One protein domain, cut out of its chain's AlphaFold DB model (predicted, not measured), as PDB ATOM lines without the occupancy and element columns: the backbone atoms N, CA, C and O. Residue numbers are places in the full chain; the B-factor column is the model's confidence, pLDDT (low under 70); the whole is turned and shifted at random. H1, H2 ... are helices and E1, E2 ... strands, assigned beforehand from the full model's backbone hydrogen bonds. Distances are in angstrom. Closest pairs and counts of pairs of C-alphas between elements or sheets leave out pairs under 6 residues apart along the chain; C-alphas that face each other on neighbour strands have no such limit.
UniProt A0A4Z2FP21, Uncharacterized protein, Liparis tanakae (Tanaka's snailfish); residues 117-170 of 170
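This is residues 117 to 170 of the 170 residues of an uncharacterized protein of Liparis tanakae (Tanaka's snailfish) (UniProt A0A4Z2FP21). A two-stranded hairpin of E1 and E2 has one helix, H1, running alongside over one face, while residues 117 to 131, without a named element, wind about at the end where E1 begins. The printed part has 54 residues, under half in named elements, in the order E1, E2, H1; the class is mixed, and the sheet is antiparallel. It is only just compact, close to loose, with a radius of gyration of the C-alphas of 11.6 A, and only just elongated, spanning 32 by 21 by 15 A.

Look first at the hairpin of E1, residues 132 to 136, and E2, residues 143 to 147, antiparallel at 162 degrees. N 135 and O 144 are within hydrogen-bond range at 2.9 A, as are N 144 and O 135 at 2.8 A. For H1, residues 156 to 169, the closest C-alphas to E1 are those of Val 156 and Ser 133, 6.7 A apart; to E2, those of Val 156 and Phe 146, 7.3 A. In H1 every O i to N i+4 pair is within range.

Find C-alpha 132 at (233.803, 155.822, 189.821); E1 runs 13.8 A from there, and E2 13.5 A. H1 runs 20.2 A to C-alpha 169 at (255.100, 167.446, 185.854).

The C-alphas of Lys 123 and Glu 169 are farthest apart, 33.3 A. The printed part has no cut, both links are short, and no printed residue is under 70 in pLDDT.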
ATOM      1  N   CYS A 117     232.307 145.470 194.087       75.88
ATOM      2  CA  CYS A 117     232.950 146.325 195.081       75.88
ATOM      3  C   CYS A 117     232.136 147.593 195.277       75.88
ATOM      4  O   CYS A 117     231.885 148.321 194.323       75.88
ATOM      5  N   THR A 118     231.745 147.870 196.513       87.94
ATOM      6  CA  THR A 118     231.034 149.090 196.889       87.94
ATOM      7  C   THR A 118     232.025 150.194 197.251       87.94
ATOM      8  O   THR A 118     233.102 149.950 197.802       87.94
ATOM      9  N   CYS A 119     231.696 151.439 196.922       89.00
ATOM     10  CA  CYS A 119     232.478 152.593 197.337       89.00
ATOM     11  C   CYS A 119     232.318 152.824 198.844       89.00
ATOM     12  O   CYS A 119     231.203 152.828 199.357       89.00
ATOM     13  N   SER A 120     233.412 153.056 199.571       88.19
ATOM     14  CA  SER A 120     233.339 153.395 200.998       88.19
ATOM     15  C   SER A 120     232.680 154.755 201.240       88.19
ATOM     16  O   SER A 120     232.031 154.909 202.273       88.19
ATOM     17  N   LEU A 121     232.815 155.684 200.285       89.81
ATOM     18  CA  LEU A 121     232.332 157.063 200.367       89.81
ATOM     19  C   LEU A 121     230.832 157.156 200.064       89.81
ATOM     20  O   LEU A 121     230.064 157.575 200.918       89.81
ATOM     21  N   CYS A 122     230.395 156.704 198.884       89.81
ATOM     22  CA  CYS A 122     228.996 156.839 198.453       89.81
ATOM     23  C   CYS A 122     228.159 155.555 198.568       89.81
ATOM     24  O   CYS A 122     226.988 155.564 198.210       89.81
ATOM     25  N   LYS A 123     228.746 154.435 199.011       90.06
ATOM     26  CA  LYS A 123     228.101 153.110 199.142       90.06
ATOM     27  C   LYS A 123     227.544 152.493 197.848       90.06
ATOM     28  O   LYS A 123     227.091 151.353 197.878       90.06
ATOM     29  N   GLN A 124     227.657 153.169 196.707       89.62
ATOM     30  CA  GLN A 124     227.253 152.640 195.404       89.62
ATOM     31  C   GLN A 124     228.285 151.645 194.842       89.62
ATOM     32  O   GLN A 124     229.457 151.665 195.242       89.62
ATOM     33  N   PRO A 125     227.888 150.756 193.912       89.44
ATOM     34  CA  PRO A 125     228.826 149.897 193.195       89.44
ATOM     35  C   PRO A 125     229.901 150.721 192.463       89.44
ATOM     36  O   PRO A 125     229.574 151.662 191.748       89.44
ATOM     37  N   LYS A 126     231.181 150.343 192.587       88.88
ATOM     38  CA  LYS A 126     232.338 150.960 191.909       88.88
ATOM     39  C   LYS A 126     232.331 150.657 190.408       88.88
ATOM     40  O   LYS A 126     233.195 149.948 189.897       88.88
ATOM     41  N   THR A 127     231.343 151.179 189.693       85.00
ATOM     42  CA  THR A 127     231.242 151.089 188.236       85.00
ATOM     43  C   THR A 127     231.368 152.476 187.615       85.00
ATOM     44  O   THR A 127     231.108 153.497 188.254       85.00
ATOM     45  N   LYS A 128     231.751 152.516 186.335       84.62
ATOM     46  CA  LYS A 128     231.865 153.767 185.571       84.62
ATOM     47  C   LYS A 128     230.531 154.523 185.483       84.62
ATOM     48  O   LYS A 128     230.541 155.745 185.424       84.62
ATOM     49  N   ALA A 129     229.402 153.807 185.511       84.62
ATOM     50  CA  ALA A 129     228.064 154.398 185.466       84.62
ATOM     51  C   ALA A 129     227.745 155.257 186.703       84.62
ATOM     52  O   ALA A 129     227.042 156.251 186.579       84.62
ATOM     53  N   PHE A 130     228.304 154.919 187.870       85.19
ATOM     54  CA  PHE A 130     228.127 155.674 189.119       85.19
ATOM     55  C   PHE A 130     229.243 156.710 189.359       85.19
ATOM     56  O   PHE A 130     229.457 157.162 190.480       85.19
ATOM     57  N   GLY A 131     230.005 157.076 188.321       89.94
ATOM     58  CA  GLY A 131     231.042 158.105 188.440       89.94
ATOM     59  C   GLY A 131     232.278 157.659 189.229       89.94
ATOM     60  O   GLY A 131     232.970 158.480 189.836       89.94
ATOM     61  N   HIS A 132     232.574 156.356 189.240       91.69
ATOM     62  CA  HIS A 132     233.803 155.822 189.821       91.69
ATOM     63  C   HIS A 132     234.886 155.616 188.768       91.69
ATOM     64  O   HIS A 132     234.649 155.017 187.719       91.69
ATOM     65  N   SER A 133     236.101 156.066 189.081       91.06
ATOM     66  CA  SER A 133     237.278 155.883 188.233       91.06
ATOM     67  C   SER A 133     238.515 155.566 189.070       91.06
ATOM     68  O   SER A 133     238.524 155.725 190.293       91.06
ATOM     69  N   CYS A 134     239.562 155.082 188.413       90.88
ATOM     70  CA  CYS A 134     240.862 154.866 189.026       90.88
ATOM     71  C   CYS A 134     241.962 155.377 188.099       90.88
ATOM     72  O   CYS A 134     241.859 155.255 186.878       90.88
ATOM     73  N   PHE A 135     243.000 155.952 188.693       91.38
ATOM     74  CA  PHE A 135     244.183 156.424 187.995       91.38
ATOM     75  C   PHE A 135     245.395 155.712 188.578       91.38
ATOM     76  O   PHE A 135     245.617 155.742 189.788       91.38
ATOM     77  N   HIS A 136     246.154 155.044 187.718       91.69
ATOM     78  CA  HIS A 136     247.381 154.374 188.109       91.69
ATOM     79  C   HIS A 136     248.564 155.243 187.705       91.69
ATOM     80  O   HIS A 136     248.823 155.394 186.513       91.69
ATOM     81  N   SER A 137     249.268 155.793 188.695       90.12
ATOM     82  CA  SER A 137     250.507 156.517 188.444       90.12
ATOM     83  C   SER A 137     251.658 155.524 188.348       90.12
ATOM     84  O   SER A 137     251.946 154.796 189.297       90.12
ATOM     85  N   LYS A 138     252.346 155.521 187.209       90.44
ATOM     86  CA  LYS A 138     253.547 154.712 186.986       90.44
ATOM     87  C   LYS A 138     254.743 155.282 187.733       90.44
ATOM     88  O   LYS A 138     255.544 154.512 188.253       90.44
ATOM     89  N   LYS A 139     254.845 156.613 187.807       89.81
ATOM     90  CA  LYS A 139     255.952 157.293 188.499       89.81
ATOM     91  C   LYS A 139     255.939 157.022 190.002       89.81
ATOM     92  O   LYS A 139     256.989 156.818 190.597       89.81
ATOM     93  N   LEU A 140     254.751 156.974 190.603       86.75
ATOM     94  CA  LEU A 140     254.586 156.747 192.043       86.75
ATOM     95  C   LEU A 140     254.264 155.305 192.403       86.75
ATOM     96  O   LEU A 140     254.237 154.970 193.581       86.75
ATOM     97  N   GLN A 141     253.981 154.469 191.403       88.50
ATOM     98  CA  GLN A 141     253.482 153.107 191.583       88.50
ATOM     99  C   GLN A 141     252.238 153.035 192.493       88.50
ATOM    100  O   GLN A 141     251.925 151.989 193.059       88.50
ATOM    101  N   THR A 142     251.496 154.139 192.621       90.62
ATOM    102  CA  THR A 142     250.284 154.238 193.438       90.62
ATOM    103  C   THR A 142     249.033 154.293 192.568       90.62
ATOM    104  O   THR A 142     249.050 154.689 191.400       90.62
ATOM    105  N   MET A 143     247.914 153.853 193.144       89.56
ATOM    106  CA  MET A 143     246.599 153.910 192.514       89.56
ATOM    107  C   MET A 143     245.706 154.872 193.287       89.56
ATOM    108  O   MET A 143     245.471 154.691 194.480       89.56
ATOM    109  N   PHE A 144     245.178 155.868 192.589       90.88
ATOM    110  CA  PHE A 144     244.204 156.804 193.129       90.88
ATOM    111  C   PHE A 144     242.800 156.393 192.692       90.88
ATOM    112  O   PHE A 144     242.583 155.998 191.544       90.88
ATOM    113  N   HIS A 145     241.840 156.490 193.607       91.00
ATOM    114  CA  HIS A 145     240.433 156.205 193.344       91.00
ATOM    115  C   HIS A 145     239.626 157.497 193.368       91.00
ATOM    116  O   HIS A 145     239.827 158.336 194.241       91.00
ATOM    117  N   PHE A 146     238.681 157.614 192.442       93.12
ATOM    118  CA  PHE A 146     237.784 158.753 192.336       93.12
ATOM    119  C   PHE A 146     236.332 158.337 192.549       93.12
ATOM    120  O   PHE A 146     235.898 157.272 192.095       93.12
ATOM    121  N   CYS A 147     235.580 159.191 193.236       93.19
ATOM    122  CA  CYS A 147     234.155 159.033 193.483       93.19
ATOM    123  C   CYS A 147     233.456 160.360 193.206       93.19
ATOM    124  O   CYS A 147     233.491 161.249 194.049       93.19
ATOM    125  N   GLN A 148     232.780 160.467 192.063       92.81
ATOM    126  CA  GLN A 148     232.106 161.697 191.641       92.81
ATOM    127  C   GLN A 148     231.136 162.250 192.697       92.81
ATOM    128  O   GLN A 148     231.135 163.449 192.954       92.81
ATOM    129  N   THR A 149     230.373 161.379 193.367       91.81
ATOM    130  CA  THR A 149     229.446 161.762 194.447       91.81
ATOM    131  C   THR A 149     230.143 162.457 195.619       91.81
ATOM    132  O   THR A 149     229.556 163.325 196.249       91.81
ATOM    133  N   SER A 150     231.388 162.080 195.921       90.62
ATOM    134  CA  SER A 150     232.158 162.654 197.029       90.62
ATOM    135  C   SER A 150     233.023 163.843 196.606       90.62
ATOM    136  O   SER A 150     233.523 164.552 197.473       90.62
ATOM    137  N   SER A 151     233.224 164.055 195.304       87.62
ATOM    138  CA  SER A 151     234.159 165.052 194.765       87.62
ATOM    139  C   SER A 151     233.556 166.453 194.606       87.62
ATOM    140  O   SER A 151     234.106 167.268 193.872       87.62
ATOM    141  N   GLY A 152     232.411 166.734 195.238       87.56
ATOM    142  CA  GLY A 152     231.842 168.087 195.296       87.56
ATOM    143  C   GLY A 152     231.526 168.720 193.935       87.56
ATOM    144  O   GLY A 152     231.581 169.937 193.813       87.56
ATOM    145  N   GLY A 153     231.226 167.915 192.909       87.19
ATOM    146  CA  GLY A 153     230.884 168.400 191.564       87.19
ATOM    147  C   GLY A 153     231.994 168.280 190.516       87.19
ATOM    148  O   GLY A 153     231.735 168.540 189.344       87.19
ATOM    149  N   GLN A 154     233.199 167.825 190.879       91.56
ATOM    150  CA  GLN A 154     234.239 167.529 189.888       91.56
ATOM    151  C   GLN A 154     233.820 166.356 188.986       91.56
ATOM    152  O   GLN A 154     233.356 165.317 189.472       91.56
ATOM    153  N   SER A 155     234.004 166.491 187.669       92.50
ATOM    154  CA  SER A 155     233.747 165.391 186.737       92.50
ATOM    155  C   SER A 155     234.888 164.367 186.755       92.50
ATOM    156  O   SER A 155     236.038 164.667 187.079       92.50
ATOM    157  N   VAL A 156     234.582 163.127 186.359       91.06
ATOM    158  CA  VAL A 156     235.596 162.066 186.218       91.06
ATOM    159  C   VAL A 156     236.692 162.464 185.223       91.06
ATOM    160  O   VAL A 156     237.851 162.091 185.404       91.06
ATOM    161  N   MET A 157     236.331 163.195 184.166       93.12
ATOM    162  CA  MET A 157     237.261 163.583 183.106       93.12
ATOM    163  C   MET A 157     238.245 164.645 183.586       93.12
ATOM    164  O   MET A 157     239.446 164.469 183.379       93.12
ATOM    165  N   ASP A 158     237.759 165.667 184.294       94.19
ATOM    166  CA  ASP A 158     238.606 166.735 184.835       94.19
ATOM    167  C   ASP A 158     239.620 166.166 185.830       94.19
ATOM    168  O   ASP A 158     240.814 166.444 185.748       94.19
ATOM    169  N   TRP A 159     239.168 165.270 186.713       94.62
ATOM    170  CA  TRP A 159     240.048 164.594 187.661       94.62
ATOM    171  C   TRP A 159     241.119 163.733 186.974       94.62
ATOM    172  O   TRP A 159     242.284 163.747 187.373       94.62
ATOM    173  N   LEU A 160     240.757 162.986 185.924       93.69
ATOM    174  CA  LEU A 160     241.723 162.185 185.165       93.69
ATOM    175  C   LEU A 160     242.756 163.058 184.449       93.69
ATOM    176  O   LEU A 160     243.915 162.658 184.342       93.69
ATOM    177  N   GLN A 161     242.342 164.209 183.923       94.62
ATOM    178  CA  GLN A 161     243.248 165.146 183.271       94.62
ATOM    179  C   GLN A 161     244.217 165.763 184.278       94.62
ATOM    180  O   GLN A 161     245.413 165.813 183.998       94.62
ATOM    181  N   GLU A 162     243.725 166.137 185.459       94.06
ATOM    182  CA  GLU A 162     244.558 166.651 186.542       94.06
ATOM    183  C   GLU A 162     245.605 165.621 186.972       94.06
ATOM    184  O   GLU A 162     246.798 165.907 186.968       94.06
ATOM    185  N   LYS A 163     245.201 164.366 187.199       94.06
ATOM    186  CA  LYS A 163     246.151 163.303 187.564       94.06
ATOM    187  C   LYS A 163     247.177 162.985 186.482       94.06
ATOM    188  O   LYS A 163     248.317 162.660 186.810       94.06
ATOM    189  N   LYS A 164     246.817 163.111 185.203       92.69
ATOM    190  CA  LYS A 164     247.783 162.988 184.098       92.69
ATOM    191  C   LYS A 164     248.769 164.152 184.058       92.69
ATOM    192  O   LYS A 164     249.937 163.919 183.764       92.69
ATOM    193  N   ARG A 165     248.309 165.378 184.324       94.25
ATOM    194  CA  ARG A 165     249.164 166.568 184.385       94.25
ATOM    195  C   ARG A 165     250.134 166.476 185.560       94.25
ATOM    196  O   ARG A 165     251.335 166.552 185.333       94.25
ATOM    197  N   GLU A 166     249.625 166.190 186.759       91.31
ATOM    198  CA  GLU A 166     250.437 165.949 187.960       91.31
ATOM    199  C   GLU A 166     251.490 164.855 187.715       91.31
ATOM    200  O   GLU A 166     252.638 164.981 188.134       91.31
ATOM    201  N   GLU A 167     251.123 163.767 187.020       93.00
ATOM    202  CA  GLU A 167     252.089 162.733 186.654       93.00
ATOM    203  C   GLU A 167     253.112 163.236 185.633       93.00
ATOM    204  O   GLU A 167     254.266 162.847 185.724       93.00
ATOM    205  N   ALA A 168     252.746 164.070 184.661       91.00
ATOM    206  CA  ALA A 168     253.693 164.586 183.674       91.00
ATOM    207  C   ALA A 168     254.728 165.535 184.298       91.00
ATOM    208  O   ALA A 168     255.907 165.428 183.966       91.00
ATOM    209  N   GLU A 169     254.288 166.401 185.212       90.25
ATOM    210  CA  GLU A 169     255.100 167.446 185.854       90.25
ATOM    211  C   GLU A 169     256.052 166.918 186.936       90.25
ATOM    212  O   GLU A 169     257.038 167.579 187.259       90.25
ATOM    213  N   ARG A 170     255.772 165.736 187.489       79.81
ATOM    214  CA  ARG A 170     256.566 165.126 188.562       79.81
ATOM    215  C   ARG A 170     257.712 164.253 188.065       79.81
ATOM    216  O   ARG A 170     258.748 164.193 188.753       79.81
TER     217      ARG A 170